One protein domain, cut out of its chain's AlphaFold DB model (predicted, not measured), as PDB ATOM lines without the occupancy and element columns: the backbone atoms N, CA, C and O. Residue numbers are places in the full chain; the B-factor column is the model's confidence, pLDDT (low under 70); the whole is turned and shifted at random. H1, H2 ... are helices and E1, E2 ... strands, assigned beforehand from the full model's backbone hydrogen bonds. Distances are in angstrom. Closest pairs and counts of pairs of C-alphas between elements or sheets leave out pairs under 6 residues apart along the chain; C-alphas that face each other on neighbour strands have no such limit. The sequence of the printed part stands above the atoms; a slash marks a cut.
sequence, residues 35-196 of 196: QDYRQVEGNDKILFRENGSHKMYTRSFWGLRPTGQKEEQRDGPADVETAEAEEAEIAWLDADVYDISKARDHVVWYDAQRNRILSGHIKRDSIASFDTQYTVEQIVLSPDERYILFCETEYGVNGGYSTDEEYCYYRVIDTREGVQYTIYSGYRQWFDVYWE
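What this domain is: This is residues 35 to 196 of the 196 residues of an uncharacterized protein of bacterium 0.1xD8-71 (UniProt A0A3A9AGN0). Three small antiparallel sheets fan out like the blades of an unclosed propeller, with E8 E9 E10 E11 the middle blade between E3 E2 E1 E12 and E4 E5 E6 E7. Edge strands E12 and E4 each pack on edge strand E8, where the blades meet, and are apart from each other; E3, E11 and E7 are the other edge strands of the three sheets. H1 packs on E11, while residues 74 to 85, of which 80 to 85 belong to H2, stick out. The printed part has 162 residues, with the order H1, E1 to E3, H2, E4 to E12, and is mostly strand. It is compact, with a radius of gyration of the C-alphas of 16.2 A and spans of 42 by 38 by 34 A.

Where its parts are: E8 is residues 135 to 141, 17.5 A long; E9, 147 to 155, and E10, 166 to 174, are each 25.6 A. E11, 180 to 187, is 20.1 A and bends by 63 degrees at residue 183. The second sheet has E4, 97 to 103, 17.3 A, E5, 106 to 111, E6, 116 to 121, and E7, 127 to 131. The third has E1, 46 to 50, E2, 55 to 60, E3, 63 to 70, 18.4 A, bending by 60 degrees at residue 67, and E12, 191 to 195, ending at C-alpha 195 (225.359, 311.855, 139.078). H1 is residues 36 to 39, beginning at C-alpha 36 (221.981, 302.173, 124.745); H2, 80 to 90, is 15.9 A.

How they stand to each other: E8 E9 E10 E11 is a meander, each strand the antiparallel neighbour of the one before. In the hairpin E9 and E10, N 150 and O 171 are 2.9 A apart, within hydrogen-bond range. The three sheets form a stack, face to face in turn. The strands of E4 E5 E6 E7, also a meander, stand at 21 degrees to those of the first sheet; the closest C-alphas of E4 and E8 are Ser 101 and Val 140, 5.3 A. In the hairpin E5 and E6, N 109 and O 118 are 2.9 A apart. The strands of E3 E2 E1 E12, with the meander E1 E2 E3, stand at 60 degrees to those of the first; the closest C-alphas of E8 and E12 are Val 140 and Tyr 194, 6.5 A. N 49 of E1 and O 192 of E12 are 2.8 A apart. H1 is on the first sheet at a height of 5.9 A, only just over E11, with 3 C-alphas there. H2 only grazes E4 E5 E6 E7, with residues 86 to 90. Every O i to N i+4 pair is within range in H2; H1 is too short for one.

The domain as a whole: The C-alphas of Lys 123 and Gly 160, the two farthest apart, are 45.1 A apart. The printed part has no cut, and no link is long. Mean pLDDT of the printed part is 84.0; residues 71 to 96, 124 to 125 and 158 to 164 are under 70.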
ATOM      1  N   GLN A  35     223.540 304.074 121.342       92.19
ATOM      2  CA  GLN A  35     222.268 304.655 121.807       92.19
ATOM      3  C   GLN A  35     221.694 303.940 123.036       92.19
ATOM      4  O   GLN A  35     220.605 304.296 123.482       92.19
ATOM      5  N   ASP A  36     222.426 302.978 123.601       94.31
ATOM      6  CA  ASP A  36     221.981 302.173 124.745       94.31
ATOM      7  C   ASP A  36     221.704 303.041 125.979       94.31
ATOM      8  O   ASP A  36     220.739 302.795 126.698       94.31
ATOM      9  N   TYR A  37     222.454 304.138 126.141       92.94
ATOM     10  CA  TYR A  37     222.265 305.142 127.193       92.94
ATOM     11  C   TYR A  37     220.828 305.672 127.321       92.94
ATOM     12  O   TYR A  37     220.422 306.096 128.400       92.94
ATOM     13  N   ARG A  38     220.030 305.647 126.243       94.19
ATOM     14  CA  ARG A  38     218.640 306.130 126.258       94.19
ATOM     15  C   ARG A  38     217.707 305.272 127.109       94.19
ATOM     16  O   ARG A  38     216.612 305.726 127.427       94.19
ATOM     17  N   GLN A  39     218.111 304.044 127.424       95.31
ATOM     18  CA  GLN A  39     217.348 303.128 128.274       95.31
ATOM     19  C   GLN A  39     217.498 303.476 129.761       95.31
ATOM     20  O   GLN A  39     216.682 303.055 130.576       95.31
ATOM     21  N   VAL A  40     218.500 304.289 130.106       94.94
ATOM     22  CA  VAL A  40     218.757 304.736 131.472       94.94
ATOM     23  C   VAL A  40     217.979 306.017 131.750       94.94
ATOM     24  O   VAL A  40     218.204 307.065 131.136       94.94
ATOM     25  N   GLU A  41     217.044 305.933 132.691       94.38
ATOM     26  CA  GLU A  41     216.321 307.100 133.193       94.38
ATOM     27  C   GLU A  41     217.291 308.039 133.923       94.38
ATOM     28  O   GLU A  41     218.067 307.601 134.765       94.38
ATOM     29  N   GLY A  42     217.264 309.332 133.588       91.62
ATOM     30  CA  GLY A  42     218.194 310.310 134.156       91.62
ATOM     31  C   GLY A  42     219.601 310.287 133.551       91.62
ATOM     32  O   GLY A  42     220.507 310.872 134.135       91.62
ATOM     33  N   ASN A  43     219.817 309.648 132.390       92.88
ATOM     34  CA  ASN A  43     221.122 309.658 131.704       92.88
ATOM     35  C   ASN A  43     221.655 311.071 131.389       92.88
ATOM     36  O   ASN A  43     222.859 311.259 131.242       92.88
ATOM     37  N   ASP A  44     220.770 312.063 131.301       91.00
ATOM     38  CA  ASP A  44     221.099 313.474 131.114       91.00
ATOM     39  C   ASP A  44     221.758 314.113 132.346       91.00
ATOM     40  O   ASP A  44     222.453 315.118 132.201       91.00
ATOM     41  N   LYS A  45     221.597 313.497 133.523       93.38
ATOM     42  CA  LYS A  45     222.232 313.882 134.792       93.38
ATOM     43  C   LYS A  45     223.582 313.210 135.027       93.38
ATOM     44  O   LYS A  45     224.209 313.445 136.055       93.38
ATOM     45  N   ILE A  46     224.026 312.348 134.112       95.88
ATOM     46  CA  ILE A  46     225.361 311.761 134.191       95.88
ATOM     47  C   ILE A  46     226.368 312.794 133.688       95.88
ATOM     48  O   ILE A  46     226.280 313.287 132.555       95.88
ATOM     49  N   LEU A  47     227.349 313.086 134.535       95.94
ATOM     50  CA  LEU A  47     228.445 313.993 134.247       95.94
ATOM     51  C   LEU A  47     229.753 313.220 134.106       95.94
ATOM     52  O   LEU A  47     230.037 312.307 134.875       95.94
ATOM     53  N   PHE A  48     230.551 313.635 133.128       96.31
ATOM     54  CA  PHE A  48     231.875 313.102 132.835       96.31
ATOM     55  C   PHE A  48     232.898 314.216 133.037       96.31
ATOM     56  O   PHE A  48     232.834 315.241 132.354       96.31
ATOM     57  N   ARG A  49     233.848 314.029 133.948       94.56
ATOM     58  CA  ARG A  49     234.970 314.939 134.175       94.56
ATOM     59  C   ARG A  49     236.203 314.384 133.491       94.56
ATOM     60  O   ARG A  49     236.704 313.350 133.895       94.56
ATOM     61  N   GLU A  50     236.725 315.075 132.486       92.50
ATOM     62  CA  GLU A  50     237.952 314.632 131.811       92.50
ATOM     63  C   GLU A  50     239.165 314.772 132.739       92.50
ATOM     64  O   GLU A  50     239.500 315.888 133.142       92.50
ATOM     65  N   ASN A  51     239.866 313.668 133.016       87.81
ATOM     66  CA  ASN A  51     240.882 313.602 134.078       87.81
ATOM     67  C   ASN A  51     242.043 314.581 133.854       87.81
ATOM     68  O   ASN A  51     242.595 315.129 134.802       87.81
ATOM     69  N   GLY A  52     242.413 314.835 132.593       84.88
ATOM     70  CA  GLY A  52     243.528 315.729 132.268       84.88
ATOM     71  C   GLY A  52     243.177 317.220 132.245       84.88
ATOM     72  O   GLY A  52     244.044 318.055 132.487       84.88
ATOM     73  N   SER A  53     241.938 317.583 131.895       87.19
ATOM     74  CA  SER A  53     241.553 318.987 131.665       87.19
ATOM     75  C   SER A  53     240.527 319.526 132.665       87.19
ATOM     76  O   SER A  53     240.272 320.737 132.681       87.19
ATOM     77  N   HIS A  54     239.935 318.634 133.463       88.12
ATOM     78  CA  HIS A  54     238.821 318.873 134.383       88.12
ATOM     79  C   HIS A  54     237.604 319.536 133.718       88.12
ATOM     80  O   HIS A  54     236.792 320.202 134.364       88.12
ATOM     81  N   LYS A  55     237.479 319.401 132.392       91.62
ATOM     82  CA  LYS A  55     236.285 319.828 131.666       91.62
ATOM     83  C   LYS A  55     235.159 318.849 131.933       91.62
ATOM     84  O   LYS A  55     235.364 317.636 131.911       91.62
ATOM     85  N   MET A  56     233.973 319.410 132.116       94.31
ATOM     86  CA  MET A  56     232.761 318.643 132.332       94.31
ATOM     87  C   MET A  56     232.043 318.407 131.008       94.31
ATOM     88  O   MET A  56     231.895 319.316 130.180       94.31
ATOM     89  N   TYR A  57     231.567 317.184 130.829       95.50
ATOM     90  CA  TYR A  57     230.803 316.753 129.677       95.50
ATOM     91  C   TYR A  57     229.538 316.018 130.116       95.50
ATOM     92  O   TYR A  57     229.454 315.469 131.209       95.50
ATOM     93  N   THR A  58     228.551 316.002 129.230       95.38
ATOM     94  CA  THR A  58     227.319 315.220 129.370       95.38
ATOM     95  C   THR A  58     227.060 314.454 128.077       95.38
ATOM     96  O   THR A  58     227.576 314.813 127.007       95.38
ATOM     97  N   ARG A  59     226.249 313.398 128.152       94.88
ATOM     98  CA  ARG A  59     225.895 312.597 126.983       94.88
ATOM     99  C   ARG A  59     225.053 313.408 125.991       94.88
ATOM    100  O   ARG A  59     224.256 314.282 126.333       94.88
ATOM    101  N   SER A  60     225.256 313.136 124.709       93.44
ATOM    102  CA  SER A  60     224.501 313.706 123.592       93.44
ATOM    103  C   SER A  60     224.339 312.672 122.482       93.44
ATOM    104  O   SER A  60     224.943 311.611 122.543       93.44
ATOM    105  N   PHE A  61     223.594 312.980 121.420       92.00
ATOM    106  CA  PHE A  61     223.454 312.060 120.285       92.00
ATOM    107  C   PHE A  61     224.789 311.669 119.623       92.00
ATOM    108  O   PHE A  61     224.928 310.542 119.158       92.00
ATOM    109  N   TRP A  62     225.749 312.598 119.574       92.50
ATOM    110  CA  TRP A  62     227.000 312.450 118.821       92.50
ATOM    111  C   TRP A  62     228.156 311.877 119.635       92.50
ATOM    112  O   TRP A  62     229.200 311.584 119.071       92.50
ATOM    113  N   GLY A  63     228.004 311.761 120.948       94.81
ATOM    114  CA  GLY A  63     229.126 311.531 121.851       94.81
ATOM    115  C   GLY A  63     228.928 312.267 123.162       94.81
ATOM    116  O   GLY A  63     227.788 312.493 123.597       94.81
ATOM    117  N   LEU A  64     230.031 312.712 123.742       95.69
ATOM    118  CA  LEU A  64     230.027 313.652 124.853       95.69
ATOM    119  C   LEU A  64     230.051 315.094 124.336       95.69
ATOM    120  O   LEU A  64     230.738 315.420 123.370       95.69
ATOM    121  N   ARG A  65     229.293 315.978 124.988       94.69
ATOM    122  CA  ARG A  65     229.319 317.423 124.721       94.69
ATOM    123  C   ARG A  65     229.771 318.175 125.970       94.69
ATOM    124  O   ARG A  65     229.328 317.813 127.058       94.69
ATOM    125  N   PRO A  66     230.600 319.223 125.842       93.50
ATOM    126  CA  PRO A  66     231.003 320.017 126.993       93.50
ATOM    127  C   PRO A  66     229.785 320.723 127.599       93.50
ATOM    128  O   PRO A  66     228.935 321.240 126.868       93.50
ATOM    129  N   THR A  67     229.708 320.783 128.928       90.88
ATOM    130  CA  THR A  67     228.639 321.517 129.634       90.88
ATOM    131  C   THR A  67     228.923 323.020 129.712       90.88
ATOM    132  O   THR A  67     228.048 323.804 130.065       90.88
ATOM    133  N   GLY A  68     230.147 323.439 129.368       81.69
ATOM    134  CA  GLY A  68     230.635 324.809 129.556       81.69
ATOM    135  C   GLY A  68     231.117 325.092 130.981       81.69
ATOM    136  O   GLY A  68     231.719 326.139 131.215       81.69
ATOM    137  N   GLN A  69     230.913 324.154 131.907       76.00
ATOM    138  CA  GLN A  69     231.452 324.198 133.259       76.00
ATOM    139  C   GLN A  69     232.840 323.546 133.288       76.00
ATOM    140  O   GLN A  69     233.127 322.580 132.574       76.00
ATOM    141  N   LYS A  70     233.710 324.085 134.135       70.06
ATOM    142  CA  LYS A  70     234.826 323.337 134.711       70.06
ATOM    143  C   LYS A  70     234.440 323.046 136.145       70.06
ATOM    144  O   LYS A  70     233.762 323.878 136.746       70.06
ATOM    145  N   GLU A  71     234.837 321.892 136.653       67.19
ATOM    146  CA  GLU A  71     234.633 321.608 138.066       67.19
ATOM    147  C   GLU A  71     235.226 322.753 138.903       67.19
ATOM    148  O   GLU A  71     236.370 323.168 138.687       67.19
ATOM    149  N   GLU A  72     234.424 323.314 139.810       58.47
ATOM    150  CA  GLU A  72     234.957 324.196 140.839       58.47
ATOM    151  C   GLU A  72     235.837 323.337 141.735       58.47
ATOM    152  O   GLU A  72     235.358 322.408 142.382       58.47
ATOM    153  N   GLN A  73     237.134 323.630 141.724       48.19
ATOM    154  CA  GLN A  73     238.133 322.953 142.532       48.19
ATOM    155  C   GLN A  73     237.710 323.028 144.009       48.19
ATOM    156  O   GLN A  73     237.897 324.048 144.675       48.19
ATOM    157  N   ARG A  74     237.081 321.964 144.522       45.59
ATOM    158  CA  ARG A  74     236.844 321.778 145.954       45.59
ATOM    159  C   ARG A  74     238.171 321.354 146.577       45.59
ATOM    160  O   ARG A  74     238.389 320.187 146.873       45.59
ATOM    161  N   ASP A  75     239.065 322.320 146.761       40.34
ATOM    162  CA  ASP A  75     240.211 322.155 147.650       40.34
ATOM    163  C   ASP A  75     239.686 322.173 149.092       40.34
ATOM    164  O   ASP A  75     239.542 323.221 149.723       40.34
ATOM    165  N   GLY A  76     239.344 320.998 149.605       44.56
ATOM    166  CA  GLY A  76     239.124 320.766 151.023       44.56
ATOM    167  C   GLY A  76     239.796 319.450 151.394       44.56
ATOM    168  O   GLY A  76     239.461 318.439 150.777       44.56
ATOM    169  N   PRO A  77     240.750 319.418 152.342       42.75
ATOM    170  CA  PRO A  77     241.221 318.145 152.864       42.75
ATOM    171  C   PRO A  77     240.007 317.405 153.432       42.75
ATOM    172  O   PRO A  77     239.239 317.986 154.197       42.75
ATOM    173  N   ALA A  78     239.807 316.150 153.031       49.09
ATOM    174  CA  ALA A  78     238.920 315.270 153.774       49.09
ATOM    175  C   ALA A  78     239.468 315.219 155.205       49.09
ATOM    176  O   ALA A  78     240.618 314.819 155.412       49.09
ATOM    177  N   ASP A  79     238.701 315.721 156.171       52.19
ATOM    178  CA  ASP A  79     239.083 315.667 157.575       52.19
ATOM    179  C   ASP A  79     239.369 314.198 157.918       52.19
ATOM    180  O   ASP A  79     238.524 313.337 157.682       52.19
ATOM    181  N   VAL A  80     240.571 313.905 158.428       57.00
ATOM    182  CA  VAL A  80     241.078 312.537 158.667       57.00
ATOM    183  C   VAL A  80     240.097 311.693 159.496       57.00
ATOM    184  O   VAL A  80     239.939 310.505 159.235       57.00
ATOM    185  N   GLU A  81     239.349 312.319 160.411       55.03
ATOM    186  CA  GLU A  81     238.281 311.670 161.192       55.03
ATOM    187  C   GLU A  81     237.115 311.143 160.337       55.03
ATOM    188  O   GLU A  81     236.505 310.134 160.686       55.03
ATOM    189  N   THR A  82     236.793 311.797 159.217       56.28
ATOM    190  CA  THR A  82     235.713 311.366 158.311       56.28
ATOM    191  C   THR A  82     236.138 310.136 157.512       56.28
ATOM    192  O   THR A  82     235.352 309.205 157.369       56.28
ATOM    193  N   ALA A  83     237.396 310.099 157.063       55.50
ATOM    194  CA  ALA A  83     237.955 308.957 156.342       55.50
ATOM    195  C   ALA A  83     238.079 307.713 157.241       55.50
ATOM    196  O   ALA A  83     237.671 306.627 156.838       55.50
ATOM    197  N   GLU A  84     238.554 307.871 158.484       55.81
ATOM    198  CA  GLU A  84     238.635 306.765 159.454       55.81
ATOM    199  C   GLU A  84     237.244 306.212 159.829       55.81
ATOM    200  O   GLU A  84     237.079 305.006 160.024       55.81
ATOM    201  N   ALA A  85     236.226 307.076 159.916       61.03
ATOM    202  CA  ALA A  85     234.852 306.665 160.197       61.03
ATOM    203  C   ALA A  85     234.200 305.920 159.020       61.03
ATOM    204  O   ALA A  85     233.500 304.931 159.248       61.03
ATOM    205  N   GLU A  86     234.439 306.361 157.779       61.53
ATOM    206  CA  GLU A  86     233.989 305.651 156.577       61.53
ATOM    207  C   GLU A  86     234.670 304.284 156.452       61.53
ATOM    208  O   GLU A  86     233.973 303.292 156.250       61.53
ATOM    209  N   GLU A  87     235.989 304.206 156.668       62.06
ATOM    210  CA  GLU A  87     236.770 302.960 156.619       62.06
ATOM    211  C   GLU A  87     236.296 301.935 157.667       62.06
ATOM    212  O   GLU A  87     236.137 300.749 157.368       62.06
ATOM    213  N   ALA A  88     235.970 302.381 158.885       61.38
ATOM    214  CA  ALA A  88     235.430 301.513 159.933       61.38
ATOM    215  C   ALA A  88     234.031 300.950 159.603       61.38
ATOM    216  O   ALA A  88     233.704 299.831 160.008       61.38
ATOM    217  N   GLU A  89     233.195 301.698 158.876       62.59
ATOM    218  CA  GLU A  89     231.829 301.285 158.521       62.59
ATOM    219  C   GLU A  89     231.800 300.217 157.413       62.59
ATOM    220  O   GLU A  89     230.856 299.427 157.320       62.59
ATOM    221  N   ILE A  90     232.859 300.157 156.604       65.12
ATOM    222  CA  ILE A  90     233.040 299.191 155.511       65.12
ATOM    223  C   ILE A  90     234.022 298.066 155.849       65.12
ATOM    224  O   ILE A  90     234.214 297.178 155.029       65.12
ATOM    225  N   ALA A  91     234.593 298.043 157.058       61.44
ATOM    226  CA  ALA A  91     235.596 297.063 157.495       61.44
ATOM    227  C   ALA A  91     235.135 295.585 157.458       61.44
ATOM    228  O   ALA A  91     235.925 294.676 157.701       61.44
ATOM    229  N   TRP A  92     233.849 295.334 157.198       66.56
ATOM    230  CA  TRP A  92     233.282 294.001 156.970       66.56
ATOM    231  C   TRP A  92     233.417 293.514 155.516       66.56
ATOM    232  O   TRP A  92     233.141 292.343 155.247       66.56
ATOM    233  N   LEU A  93     233.796 294.390 154.584       65.62
ATOM    234  CA  LEU A  93     234.102 294.041 153.202       65.62
ATOM    235  C   LEU A  93     235.469 293.342 153.116       65.62
ATOM    236  O   LEU A  93     236.361 293.600 153.921       65.62
ATOM    237  N   ASP A  94     235.611 292.413 152.168       62.62
ATOM    238  CA  ASP A  94     236.840 291.624 151.982       62.62
ATOM    239  C   ASP A  94     238.033 292.521 151.584       62.62
ATOM    240  O   ASP A  94     237.847 293.631 151.094       62.62
ATOM    241  N   ALA A  95     239.269 292.051 151.764       56.22
ATOM    242  CA  ALA A  95     240.479 292.878 151.622       56.22
ATOM    243  C   ALA A  95     240.770 293.388 150.191       56.22
ATOM    244  O   ALA A  95     241.676 294.197 150.006       56.22
ATOM    245  N   ASP A  96     240.017 292.935 149.186       65.81
ATOM    246  CA  ASP A  96     240.256 293.219 147.764       65.81
ATOM    247  C   ASP A  96     239.183 294.114 147.132       65.81
ATOM    248  O   ASP A  96     238.885 294.019 145.934       65.81
ATOM    249  N   VAL A  97     238.588 294.990 147.944       74.94
ATOM    250  CA  VAL A  97     237.720 296.055 147.446       74.94
ATOM    251  C   VAL A  97     238.555 297.192 146.870       74.94
ATOM    252  O   VAL A  97     239.324 297.829 147.584       74.94
ATOM    253  N   TYR A  98     238.383 297.454 145.575       73.81
ATOM    254  CA  TYR A  98     239.109 298.523 144.879       73.81
ATOM    255  C   TYR A  98     238.374 299.868 144.924       73.81
ATOM    256  O   TYR A  98     239.010 300.900 145.098       73.81
ATOM    257  N   ASP A  99     237.044 299.858 144.786       82.81
ATOM    258  CA  ASP A  99     236.229 301.073 144.860       82.81
ATOM    259  C   ASP A  99     234.853 300.807 145.485       82.81
ATOM    260  O   ASP A  99     234.322 299.689 145.407       82.81
ATOM    261  N   ILE A 100     234.289 301.836 146.126       84.69
ATOM    262  CA  ILE A 100     233.052 301.788 146.914       84.69
ATOM    263  C   ILE A 100     232.217 303.039 146.653       84.69
ATOM    264  O   ILE A 100     232.709 304.162 146.674       84.69
ATOM    265  N   SER A 101     230.904 302.850 146.530       87.56
ATOM    266  CA  SER A 101     229.937 303.943 146.568       87.56
ATOM    267  C   SER A 101     228.811 303.643 147.548       87.56
ATOM    268  O   SER A 101     228.354 302.504 147.677       87.56
ATOM    269  N   LYS A 102     228.343 304.679 148.246       86.38
ATOM    270  CA  LYS A 102     227.287 304.574 149.253       86.38
ATOM    271  C   LYS A 102     226.240 305.660 149.049       86.38
ATOM    272  O   LYS A 102     226.564 306.837 148.919       86.38
ATOM    273  N   ALA A 103     224.975 305.266 149.120       85.44
ATOM    274  CA  ALA A 103     223.856 306.183 149.274       85.44
ATOM    275  C   ALA A 103     222.916 305.635 150.351       85.44
ATOM    276  O   ALA A 103     222.414 304.517 150.256       85.44
ATOM    277  N   ARG A 104     222.680 306.431 151.398       84.88
ATOM    278  CA  ARG A 104     221.879 306.025 152.567       84.88
ATOM    279  C   ARG A 104     222.407 304.719 153.187       84.88
ATOM    280  O   ARG A 104     223.545 304.686 153.638       84.88
ATOM    281  N   ASP A 105     221.587 303.667 153.209       85.75
ATOM    282  CA  ASP A 105     221.926 302.337 153.733       85.75
ATOM    283  C   ASP A 105     222.373 301.361 152.620       85.75
ATOM    284  O   ASP A 105     222.587 300.180 152.900       85.75
ATOM    285  N   HIS A 106     222.440 301.802 151.357       88.31
ATOM    286  CA  HIS A 106     222.869 301.006 150.202       88.31
ATOM    287  C   HIS A 106     224.357 301.229 149.946       88.31
ATOM    288  O   HIS A 106     224.803 302.363 149.766       88.31
ATOM    289  N   VAL A 107     225.116 300.136 149.932       89.75
ATOM    290  CA  VAL A 107     226.543 300.109 149.623       89.75
ATOM    291  C   VAL A 107     226.761 299.245 148.388       89.75
ATOM    292  O   VAL A 107     226.227 298.135 148.283       89.75
ATOM    293  N   VAL A 108     227.558 299.750 147.457       91.81
ATOM    294  CA  VAL A 108     228.024 299.015 146.284       91.81
ATOM    295  C   VAL A 108     229.540 299.055 146.243       91.81
ATOM    296  O   VAL A 108     230.141 300.068 146.593       91.81
ATOM    297  N   TRP A 109     230.159 297.952 145.847       91.88
ATOM    298  CA  TRP A 109     231.611 297.851 145.811       91.88
ATOM    299  C   TRP A 109     232.090 296.904 144.720       91.88
ATOM    300  O   TRP A 109     231.360 296.008 144.286       91.88
ATOM    301  N   TYR A 110     233.328 297.104 144.279       91.69
ATOM    302  CA  TYR A 110     233.983 296.237 143.310       91.69
ATOM    303  C   TYR A 110     234.824 295.168 144.016       91.69
ATOM    304  O   TYR A 110     235.738 295.504 144.764       91.69
ATOM    305  N   ASP A 111     234.542 293.891 143.762       90.06
ATOM    306  CA  ASP A 111     235.381 292.754 144.154       90.06
ATOM    307  C   ASP A 111     236.367 292.455 143.014       90.06
ATOM    308  O   ASP A 111     236.000 291.848 141.999       90.06
ATOM    309  N   ALA A 112     237.618 292.899 143.174       85.38
ATOM    310  CA  ALA A 112     238.645 292.775 142.143       85.38
ATOM    311  C   ALA A 112     239.123 291.328 141.942       85.38
ATOM    312  O   ALA A 112     239.503 290.960 140.830       85.38
ATOM    313  N   GLN A 113     239.068 290.477 142.977       85.88
ATOM    314  CA  GLN A 113     239.428 289.062 142.836       85.88
ATOM    315  C   GLN A 113     238.441 288.319 141.940       85.88
ATOM    316  O   GLN A 113     238.828 287.443 141.163       85.88
ATOM    317  N   ARG A 114     237.151 288.635 142.083       88.06
ATOM    318  CA  ARG A 114     236.078 287.962 141.345       88.06
ATOM    319  C   ARG A 114     235.664 288.698 140.079       88.06
ATOM    320  O   ARG A 114     234.925 288.104 139.299       88.06
ATOM    321  N   ASN A 115     236.145 289.925 139.868       90.69
ATOM    322  CA  ASN A 115     235.776 290.806 138.759       90.69
ATOM    323  C   ASN A 115     234.252 291.024 138.702       90.69
ATOM    324  O   ASN A 115     233.581 290.695 137.719       90.69
ATOM    325  N   ARG A 116     233.685 291.472 139.831       93.69
ATOM    326  CA  ARG A 116     232.236 291.649 140.012       93.69
ATOM    327  C   ARG A 116     231.910 292.870 140.845       93.69
ATOM    328  O   ARG A 116     232.584 293.159 141.826       93.69
ATOM    329  N   ILE A 117     230.798 293.513 140.514       94.38
ATOM    330  CA  ILE A 117     230.188 294.531 141.367       94.38
ATOM    331  C   ILE A 117     229.216 293.839 142.313       94.38
ATOM    332  O   ILE A 117     228.343 293.074 141.893       94.38
ATOM    333  N   LEU A 118     229.368 294.108 143.601       92.38
ATOM    334  CA  LEU A 118     228.491 293.631 144.655       92.38
ATOM    335  C   LEU A 118     227.668 294.797 145.194       92.38
ATOM    336  O   LEU A 118     228.121 295.938 145.255       92.38
ATOM    337  N   SER A 119     226.421 294.509 145.542       91.69
ATOM    338  CA  SER A 119     225.443 295.503 145.967       91.69
ATOM    339  C   SER A 119     224.654 294.960 147.145       91.69
ATOM    340  O   SER A 119     223.923 293.978 147.007       91.69
ATOM    341  N   GLY A 120     224.770 295.611 148.297       88.06
ATOM    342  CA  GLY A 120     224.120 295.194 149.533       88.06
ATOM    343  C   GLY A 120     223.527 296.371 150.298       88.06
ATOM    344  O   GLY A 120     223.927 297.520 150.123       88.06
ATOM    345  N   HIS A 121     222.575 296.082 151.181       83.75
ATOM    346  CA  HIS A 121     222.128 297.055 152.174       83.75
ATOM    347  C   HIS A 121     222.648 296.652 153.548       83.75
ATOM    348  O   HIS A 121     222.499 295.496 153.932       83.75
ATOM    349  N   ILE A 122     223.144 297.615 154.330       71.62
ATOM    350  CA  ILE A 122     223.757 297.397 155.659       71.62
ATOM    351  C   ILE A 122     222.827 296.624 156.623       71.62
ATOM    352  O   ILE A 122     223.280 295.965 157.553       71.62
ATOM    353  N   LYS A 123     221.508 296.673 156.397       70.50
ATOM    354  CA  LYS A 123     220.476 296.031 157.235       70.50
ATOM    355  C   LYS A 123     219.799 294.810 156.593       70.50
ATOM    356  O   LYS A 123     218.792 294.344 157.126       70.50
ATOM    357  N   ARG A 124     220.255 294.336 155.428       69.75
ATOM    358  CA  ARG A 124     219.653 293.194 154.714       69.75
ATOM    359  C   ARG A 124     220.702 292.128 154.421       69.75
ATOM    360  O   ARG A 124     221.780 292.442 153.943       69.75
ATOM    361  N   ASP A 125     220.311 290.867 154.575       68.06
ATOM    362  CA  ASP A 125     221.188 289.716 154.310       68.06
ATOM    363  C   ASP A 125     221.370 289.406 152.809       68.06
ATOM    364  O   ASP A 125     222.112 288.498 152.441       68.06
ATOM    365  N   SER A 126     220.671 290.116 151.916       70.25
ATOM    366  CA  SER A 126     220.726 289.866 150.473       70.25
ATOM    367  C   SER A 126     221.750 290.766 149.784       70.25
ATOM    368  O   SER A 126     221.576 291.987 149.757       70.25
ATOM    369  N   ILE A 127     222.747 290.144 149.158       83.69
ATOM    370  CA  ILE A 127     223.732 290.799 148.296       83.69
ATOM    371  C   ILE A 127     223.413 290.431 146.844       83.69
ATOM    372  O   ILE A 127     223.342 289.250 146.499       83.69
ATOM    373  N   ALA A 128     223.205 291.437 145.998       90.50
ATOM    374  CA  ALA A 128     223.169 291.269 144.551       90.50
ATOM    375  C   ALA A 128     224.598 291.292 143.993       90.50
ATOM    376  O   ALA A 128     225.474 291.966 144.536       90.50
ATOM    377  N   SER A 129     224.831 290.549 142.913       92.62
ATOM    378  CA  SER A 129     226.134 290.448 142.258       92.62
ATOM    379  C   SER A 129     225.968 290.603 140.755       92.62
ATOM    380  O   SER A 129     225.074 289.991 140.167       92.62
ATOM    381  N   PHE A 130     226.832 291.414 140.153       95.00
ATOM    382  CA  PHE A 130     226.817 291.742 138.735       95.00
ATOM    383  C   PHE A 130     228.203 291.482 138.142       95.00
ATOM    384  O   PHE A 130     229.207 291.966 138.667       95.00
ATOM    385  N   ASP A 131     228.258 290.702 137.063       94.31
ATOM    386  CA  ASP A 131     229.506 290.438 136.340       94.31
ATOM    387  C   ASP A 131     229.993 291.705 135.621       94.31
ATOM    388  O   ASP A 131     229.189 292.439 135.045       94.31
ATOM    389  N   THR A 132     231.305 291.942 135.617       94.12
ATOM    390  CA  THR A 132     231.936 292.979 134.785       94.12
ATOM    391  C   THR A 132     232.740 292.341 133.661       94.12
ATOM    392  O   THR A 132     233.101 291.162 133.726       94.12
ATOM    393  N   GLN A 133     232.965 293.084 132.578       94.19
ATOM    394  CA  GLN A 133     233.735 292.568 131.442       94.19
ATOM    395  C   GLN A 133     235.227 292.796 131.658       94.19
ATOM    396  O   GLN A 133     236.034 291.935 131.312       94.19
ATOM    397  N   TYR A 134     235.570 293.925 132.273       93.81
ATOM    398  CA  TYR A 134     236.940 294.333 132.538       93.81
ATOM    399  C   TYR A 134     237.093 294.858 133.970       93.81
ATOM    400  O   TYR A 134     236.125 294.908 134.736       93.81
ATOM    401  N   THR A 135     238.320 295.249 134.317       91.38
ATOM    402  CA  THR A 135     238.634 295.837 135.619       91.38
ATOM    403  C   THR A 135     237.878 297.144 135.795       91.38
ATOM    404  O   THR A 135     237.990 298.035 134.954       91.38
ATOM    405  N   VAL A 136     237.123 297.257 136.886       93.56
ATOM    406  CA  VAL A 136     236.402 298.481 137.249       93.56
ATOM    407  C   VAL A 136     237.342 299.440 137.969       93.56
ATOM    408  O   VAL A 136     237.979 299.064 138.947       93.56
ATOM    409  N   GLU A 137     237.387 300.680 137.490       91.00
ATOM    410  CA  GLU A 137     238.216 301.760 138.038       91.00
ATOM    411  C   GLU A 137     237.401 302.721 138.920       91.00
ATOM    412  O   GLU A 137     237.957 303.392 139.783       91.00
ATOM    413  N   GLN A 138     236.084 302.812 138.695       93.88
ATOM    414  CA  GLN A 138     235.190 303.679 139.466       93.88
ATOM    415  C   GLN A 138     233.755 303.129 139.489       93.88
ATOM    416  O   GLN A 138     233.268 302.634 138.469       93.88
ATOM    417  N   ILE A 139     233.053 303.290 140.610       95.25
ATOM    418  CA  ILE A 139     231.641 302.984 140.843       95.25
ATOM    419  C   ILE A 139     230.959 304.184 141.505       95.25
ATOM    420  O   ILE A 139     231.455 304.768 142.461       95.25
ATOM    421  N   VAL A 140     229.759 304.520 141.036       95.12
ATOM    422  CA  VAL A 140     228.921 305.575 141.601       95.12
ATOM    423  C   VAL A 140     227.460 305.140 141.617       95.12
ATOM    424  O   VAL A 140     226.839 304.900 140.577       95.12
ATOM    425  N   LEU A 141     226.885 305.071 142.813       94.31
ATOM    426  CA  LEU A 141     225.469 304.783 142.998       94.31
ATOM    427  C   LEU A 141     224.623 306.018 142.657       94.31
ATOM    428  O   LEU A 141     224.976 307.142 143.020       94.31
ATOM    429  N   SER A 142     223.499 305.827 141.965       94.38
ATOM    430  CA  SER A 142     222.575 306.925 141.689       94.38
ATOM    431  C   SER A 142     221.887 307.405 142.976       94.38
ATOM    432  O   SER A 142     221.651 306.604 143.886       94.38
ATOM    433  N   PRO A 143     221.489 308.688 143.071       91.56
ATOM    434  CA  PRO A 143     220.828 309.228 144.267       91.56
ATOM    435  C   PRO A 143     219.519 308.519 144.657       91.56
ATOM    436  O   PRO A 143     219.070 308.604 145.803       91.56
ATOM    437  N   ASP A 144     218.873 307.855 143.698       92.19
ATOM    438  CA  ASP A 144     217.655 307.069 143.889       92.19
ATOM    439  C   ASP A 144     217.914 305.565 144.092       92.19
ATOM    440  O   ASP A 144     216.950 304.805 144.183       92.19
ATOM    441  N   GLU A 145     219.183 305.142 144.183       92.06
ATOM    442  CA  GLU A 145     219.637 303.760 144.433       92.06
ATOM    443  C   GLU A 145     219.228 302.750 143.333       92.06
ATOM    444  O   GLU A 145     219.409 301.535 143.462       92.06
ATOM    445  N   ARG A 146     218.674 303.235 142.214       93.31
ATOM    446  CA  ARG A 146     218.193 302.396 141.107       93.31
ATOM    447  C   ARG A 146     219.301 301.980 140.148       93.31
ATOM    448  O   ARG A 146     219.205 300.916 139.538       93.31
ATOM    449  N   TYR A 147     220.322 302.808 139.994       96.44
ATOM    450  CA  TYR A 147     221.358 302.615 138.996       96.44
ATOM    451  C   TYR A 147     222.738 302.619 139.634       96.44
ATOM    452  O   TYR A 147     223.032 303.427 140.511       96.44
ATOM    453  N   ILE A 148     223.607 301.739 139.148       97.06
ATOM    454  CA  ILE A 148     225.033 301.756 139.472       97.06
ATOM    455  C   ILE A 148     225.763 302.176 138.208       97.06
ATOM    456  O   ILE A 148     225.776 301.425 137.236       97.06
ATOM    457  N   LEU A 149     226.336 303.374 138.211       97.69
ATOM    458  CA  LEU A 149     227.226 303.861 137.165       97.69
ATOM    459  C   LEU A 149     228.640 303.375 137.468       97.69
ATOM    460  O   LEU A 149     229.076 303.457 138.609       97.69
ATOM    461  N   PHE A 150     229.355 302.870 136.475       97.38
ATOM    462  CA  PHE A 150     230.727 302.417 136.665       97.38
ATOM    463  C   PHE A 150     231.565 302.595 135.400       97.38
ATOM    464  O   PHE A 150     231.036 302.662 134.285       97.38
ATOM    465  N   CYS A 151     232.878 302.681 135.590       96.50
ATOM    466  CA  CYS A 151     233.875 302.711 134.528       96.50
ATOM    467  C   CYS A 151     234.724 301.445 134.603       96.50
ATOM    468  O   CYS A 151     235.281 301.152 135.657       96.50
ATOM    469  N   GLU A 152     234.856 300.725 133.492       95.19
ATOM    470  CA  GLU A 152     235.773 299.592 133.361       95.19
ATOM    471  C   GLU A 152     236.758 299.807 132.203       95.19
ATOM    472  O   GLU A 152     236.418 300.428 131.188       95.19
ATOM    473  N   THR A 153     237.977 299.289 132.352       93.12
ATOM    474  CA  THR A 153     239.077 299.505 131.405       93.12
ATOM    475  C   THR A 153     239.580 298.188 130.839       93.12
ATOM    476  O   THR A 153     240.073 297.318 131.557       93.12
ATOM    477  N   GLU A 154     239.500 298.058 129.518       92.25
ATOM    478  CA  GLU A 154     240.173 296.994 128.781       92.25
ATOM    479  C   GLU A 154     241.616 297.408 128.490       92.25
ATOM    480  O   GLU A 154     241.845 298.431 127.845       92.25
ATOM    481  N   TYR A 155     242.576 296.594 128.927       87.31
ATOM    482  CA  TYR A 155     244.005 296.799 128.689       87.31
ATOM    483  C   TYR A 155     244.508 295.913 127.540       87.31
ATOM    484  O   TYR A 155     244.082 294.768 127.390       87.31
ATOM    485  N   GLY A 156     245.458 296.415 126.747       82.31
ATOM    486  CA  GLY A 156     246.076 295.664 125.646       82.31
ATOM    487  C   GLY A 156     245.169 295.505 124.424       82.31
ATOM    488  O   GLY A 156     245.243 294.494 123.715       82.31
ATOM    489  N   VAL A 157     244.297 296.490 124.180       72.31
ATOM    490  CA  VAL A 157     243.307 296.526 123.090       72.31
ATOM    491  C   VAL A 157     244.054 296.625 121.756       72.31
ATOM    492  O   VAL A 157     244.251 297.728 121.263       72.31
ATOM    493  N   ASN A 158     244.542 295.482 121.251       67.25
ATOM    494  CA  ASN A 158     245.234 295.181 119.973       67.25
ATOM    495  C   ASN A 158     246.313 294.079 120.127       67.25
ATOM    496  O   ASN A 158     247.124 293.865 119.222       67.25
ATOM    497  N   GLY A 159     246.336 293.353 121.251       62.78
ATOM    498  CA  GLY A 159     247.365 292.347 121.534       62.78
ATOM    499  C   GLY A 159     248.684 292.958 122.012       62.78
ATOM    500  O   GLY A 159     249.704 292.267 122.045       62.78
ATOM    501  N   GLY A 160     248.675 294.248 122.359       58.41
ATOM    502  CA  GLY A 160     249.788 294.901 123.023       58.41
ATOM    503  C   GLY A 160     249.898 294.471 124.483       58.41
ATOM    504  O   GLY A 160     248.910 294.205 125.157       58.41
ATOM    505  N   TYR A 161     251.133 294.422 124.978       59.47
ATOM    506  CA  TYR A 161     251.456 294.172 126.390       59.47
ATOM    507  C   TYR A 161     251.625 295.478 127.185       59.47
ATOM    508  O   TYR A 161     252.155 295.456 128.294       59.47
ATOM    509  N   SER A 162     251.258 296.620 126.594       64.06
ATOM    510  CA  SER A 162     251.395 297.920 127.243       64.06
ATOM    511  C   SER A 162     250.116 298.281 127.979       64.06
ATOM    512  O   SER A 162     249.023 298.172 127.426       64.06
ATOM    513  N   THR A 163     250.278 298.806 129.191       65.69
ATOM    514  CA  THR A 163     249.216 299.513 129.908       65.69
ATOM    515  C   THR A 163     248.785 300.782 129.170       65.69
ATOM    516  O   THR A 163     247.739 301.310 129.461       65.69
ATOM    517  N   ASP A 164     249.521 301.267 128.164       68.44
ATOM    518  CA  ASP A 164     249.134 302.472 127.410       68.44
ATOM    519  C   ASP A 164     248.059 302.233 126.325       68.44
ATOM    520  O   ASP A 164     247.657 303.178 125.629       68.44
ATOM    521  N   GLU A 165     247.627 300.984 126.126       82.44
ATOM    522  CA  GLU A 165     246.593 300.592 125.162       82.44
ATOM    523  C   GLU A 165     245.281 300.269 125.871       82.44
ATOM    524  O   GLU A 165     244.963 299.109 126.124       82.44
ATOM    525  N   GLU A 166     244.520 301.319 126.162       87.81
ATOM    526  CA  GLU A 166     243.312 301.227 126.979       87.81
ATOM    527  C   GLU A 166     242.059 301.646 126.208       87.81
ATOM    528  O   GLU A 166     242.046 302.649 125.475       87.81
ATOM    529  N   TYR A 167     240.979 300.901 126.420       92.38
ATOM    530  CA  TYR A 167     239.637 301.274 125.996       92.38
ATOM    531  C   TYR A 167     238.744 301.382 127.225       92.38
ATOM    532  O   TYR A 167     238.594 300.428 127.986       92.38
ATOM    533  N   CYS A 168     238.177 302.569 127.421       94.50
ATOM    534  CA  CYS A 168     237.356 302.881 128.580       94.50
ATOM    535  C   CYS A 168     235.888 302.644 128.227       94.50
ATOM    536  O   CYS A 168     235.409 303.136 127.197       94.50
ATOM    537  N   TYR A 169     235.171 301.930 129.089       96.88
ATOM    538  CA  TYR A 169     233.739 301.687 128.966       96.88
ATOM    539  C   TYR A 169     233.014 302.238 130.189       96.88
ATOM    540  O   TYR A 169     233.262 301.830 131.318       96.88
ATOM    541  N   TYR A 170     232.064 303.133 129.943       97.50
ATOM    542  CA  TYR A 170     231.194 303.716 130.955       97.50
ATOM    543  C   TYR A 170     229.832 303.064 130.852       97.50
ATOM    544  O   TYR A 170     229.183 303.128 129.801       97.50
ATOM    545  N   ARG A 171     229.395 302.424 131.929       97.75
ATOM    546  CA  ARG A 171     228.209 301.574 131.935       97.75
ATOM    547  C   ARG A 171     227.324 301.850 133.129       97.75
ATOM    548  O   ARG A 171     227.769 302.363 134.147       97.75
ATOM    549  N   VAL A 172     226.064 301.471 132.992       97.62
ATOM    550  CA  VAL A 172     225.086 301.512 134.074       97.62
ATOM    551  C   VAL A 172     224.439 300.146 134.235       97.62
ATOM    552  O   VAL A 172     223.995 299.569 133.246       97.62
ATOM    553  N   ILE A 173     224.352 299.659 135.472       97.31
ATOM    554  CA  ILE A 173     223.501 298.531 135.873       97.31
ATOM    555  C   ILE A 173     222.162 299.082 136.378       97.31
ATOM    556  O   ILE A 173     222.161 299.918 137.281       97.31
ATOM    557  N   ASP A 174     221.031 298.591 135.862       95.69
ATOM    558  CA  ASP A 174     219.734 298.705 136.553       95.69
ATOM    559  C   ASP A 174     219.687 297.651 137.669       95.69
ATOM    560  O   ASP A 174     219.704 296.447 137.402       95.69
ATOM    561  N   THR A 175     219.636 298.086 138.929       92.56
ATOM    562  CA  THR A 175     219.732 297.191 140.094       92.56
ATOM    563  C   THR A 175     218.513 296.288 140.277       92.56
ATOM    564  O   THR A 175     218.593 295.298 141.004       92.56
ATOM    565  N   ARG A 176     217.385 296.592 139.623       90.19
ATOM    566  CA  ARG A 176     216.157 295.786 139.701       90.19
ATOM    567  C   ARG A 176     216.185 294.623 138.727       90.19
ATOM    568  O   ARG A 176     215.745 293.529 139.072       90.19
ATOM    569  N   GLU A 177     216.660 294.881 137.515       90.56
ATOM    570  CA  GLU A 177     216.638 293.910 136.417       90.56
ATOM    571  C   GLU A 177     217.993 293.221 136.214       90.56
ATOM    572  O   GLU A 177     218.061 292.166 135.587       90.56
ATOM    573  N   GLY A 178     219.074 293.801 136.744       92.25
ATOM    574  CA  GLY A 178     220.448 293.343 136.535       92.25
ATOM    575  C   GLY A 178     220.963 293.569 135.112       92.25
ATOM    576  O   GLY A 178     221.991 293.007 134.738       92.25
ATOM    577  N   VAL A 179     220.253 294.368 134.310       95.00
ATOM    578  CA  VAL A 179     220.616 294.680 132.923       95.00
ATOM    579  C   VAL A 179     221.664 295.787 132.898       95.00
ATOM    580  O   VAL A 179     221.587 296.740 133.673       95.00
ATOM    581  N   GLN A 180     222.630 295.661 131.988       96.31
ATOM    582  CA  GLN A 180     223.698 296.636 131.792       96.31
ATOM    583  C   GLN A 180     223.538 297.398 130.479       96.31
ATOM    584  O   GLN A 180     223.259 296.800 129.439       96.31
ATOM    585  N   TYR A 181     223.803 298.702 130.518       96.12
ATOM    586  CA  TYR A 181     223.769 299.595 129.363       96.12
ATOM    587  C   TYR A 181     225.092 300.339 129.226       96.12
ATOM    588  O   TYR A 181     225.606 300.871 130.208       96.12
ATOM    589  N   THR A 182     225.626 300.433 128.008       96.25
ATOM    590  CA  THR A 182     226.776 301.302 127.730       96.25
ATOM    591  C   THR A 182     226.306 302.744 127.573       96.25
ATOM    592  O   THR A 182     225.472 303.062 126.722       96.25
ATOM    593  N   ILE A 183     226.854 303.632 128.397       96.88
ATOM    594  CA  ILE A 183     226.574 305.068 128.351       96.88
ATOM    595  C   ILE A 183     227.492 305.756 127.353       96.88
ATOM    596  O   ILE A 183     227.042 306.552 126.525       96.88
ATOM    597  N   TYR A 184     228.779 305.445 127.453       97.25
ATOM    598  CA  TYR A 184     229.833 305.992 126.619       97.25
ATOM    599  C   TYR A 184     230.993 305.001 126.559       97.25
ATOM    600  O   TYR A 184     231.210 304.227 127.490       97.25
ATOM    601  N   SER A 185     231.759 305.020 125.475       95.62
ATOM    602  CA  SER A 185     233.012 304.276 125.406       95.62
ATOM    603  C   SER A 185     234.003 304.957 124.472       95.62
ATOM    604  O   SER A 185     233.603 305.650 123.530       95.62
ATOM    605  N   GLY A 186     235.299 304.772 124.714       93.44
ATOM    606  CA  GLY A 186     236.307 305.328 123.825       93.44
ATOM    607  C   GLY A 186     237.747 304.943 124.149       93.44
ATOM    608  O   GLY A 186     238.107 304.628 125.279       93.44
ATOM    609  N   TYR A 187     238.592 305.018 123.121       91.19
ATOM    610  CA  TYR A 187     240.016 304.703 123.220       91.19
ATOM    611  C   TYR A 187     240.788 305.815 123.936       91.19
ATOM    612  O   TYR A 187     240.901 306.928 123.402       91.19
ATOM    613  N   ARG A 188     241.366 305.496 125.102       89.25
ATOM    614  CA  ARG A 188     242.113 306.436 125.961       89.25
ATOM    615  C   ARG A 188     241.312 307.700 126.271       89.25
ATOM    616  O   ARG A 188     241.771 308.825 126.055       89.25
ATOM    617  N   GLN A 189     240.067 307.481 126.666       91.69
ATOM    618  CA  GLN A 189     239.057 308.493 126.933       91.69
ATOM    619  C   GLN A 189     238.723 308.429 128.421       91.69
ATOM    620  O   GLN A 189     237.691 307.882 128.791       91.69
ATOM    621  N   TRP A 190     239.644 308.931 129.248       92.62
ATOM    622  CA  TRP A 190     239.552 308.845 130.704       92.62
ATOM    623  C   TRP A 190     238.752 310.005 131.284       92.62
ATOM    624  O   TRP A 190     239.119 311.180 131.166       92.62
ATOM    625  N   PHE A 191     237.671 309.619 131.931       94.94
ATOM    626  CA  PHE A 191     236.754 310.456 132.664       94.94
ATOM    627  C   PHE A 191     236.467 309.830 134.017       94.94
ATOM    628  O   PHE A 191     236.210 308.626 134.092       94.94
ATOM    629  N   ASP A 192     236.390 310.676 135.028       94.38
ATOM    630  CA  ASP A 192     235.671 310.370 136.249       94.38
ATOM    631  C   ASP A 192     234.190 310.669 136.015       94.38
ATOM    632  O   ASP A 192     233.832 311.592 135.270       94.38
ATOM    633  N   VAL A 193     233.312 309.891 136.630       94.81
ATOM    634  CA  VAL A 193     231.868 310.000 136.421       94.81
ATOM    635  C   VAL A 193     231.108 310.285 137.700       94.81
ATOM    636  O   VAL A 193     231.532 309.893 138.782       94.81
ATOM    637  N   TYR A 194     229.976 310.980 137.565       93.44
ATOM    638  CA  TYR A 194     229.128 311.405 138.678       93.44
ATOM    639  C   TYR A 194     227.659 311.496 138.250       93.44
ATOM    640  O   TYR A 194     227.352 311.638 137.063       93.44
ATOM    641  N   TRP A 195     226.763 311.476 139.236       93.00
ATOM    642  CA  TRP A 195     225.359 311.855 139.078       93.00
ATOM    643  C   TRP A 195     225.137 313.279 139.602       93.00
ATOM    644  O   TRP A 195     225.678 313.628 140.652       93.00
ATOM    645  N   GLU A 196     224.335 314.073 138.889       86.25
ATOM    646  CA  GLU A 196     223.812 315.377 139.340       86.25
ATOM    647  C   GLU A 196     222.535 315.255 140.195       86.25
ATOM    648  O   GLU A 196     221.627 314.457 139.842       86.25
TER     649      GLU A 196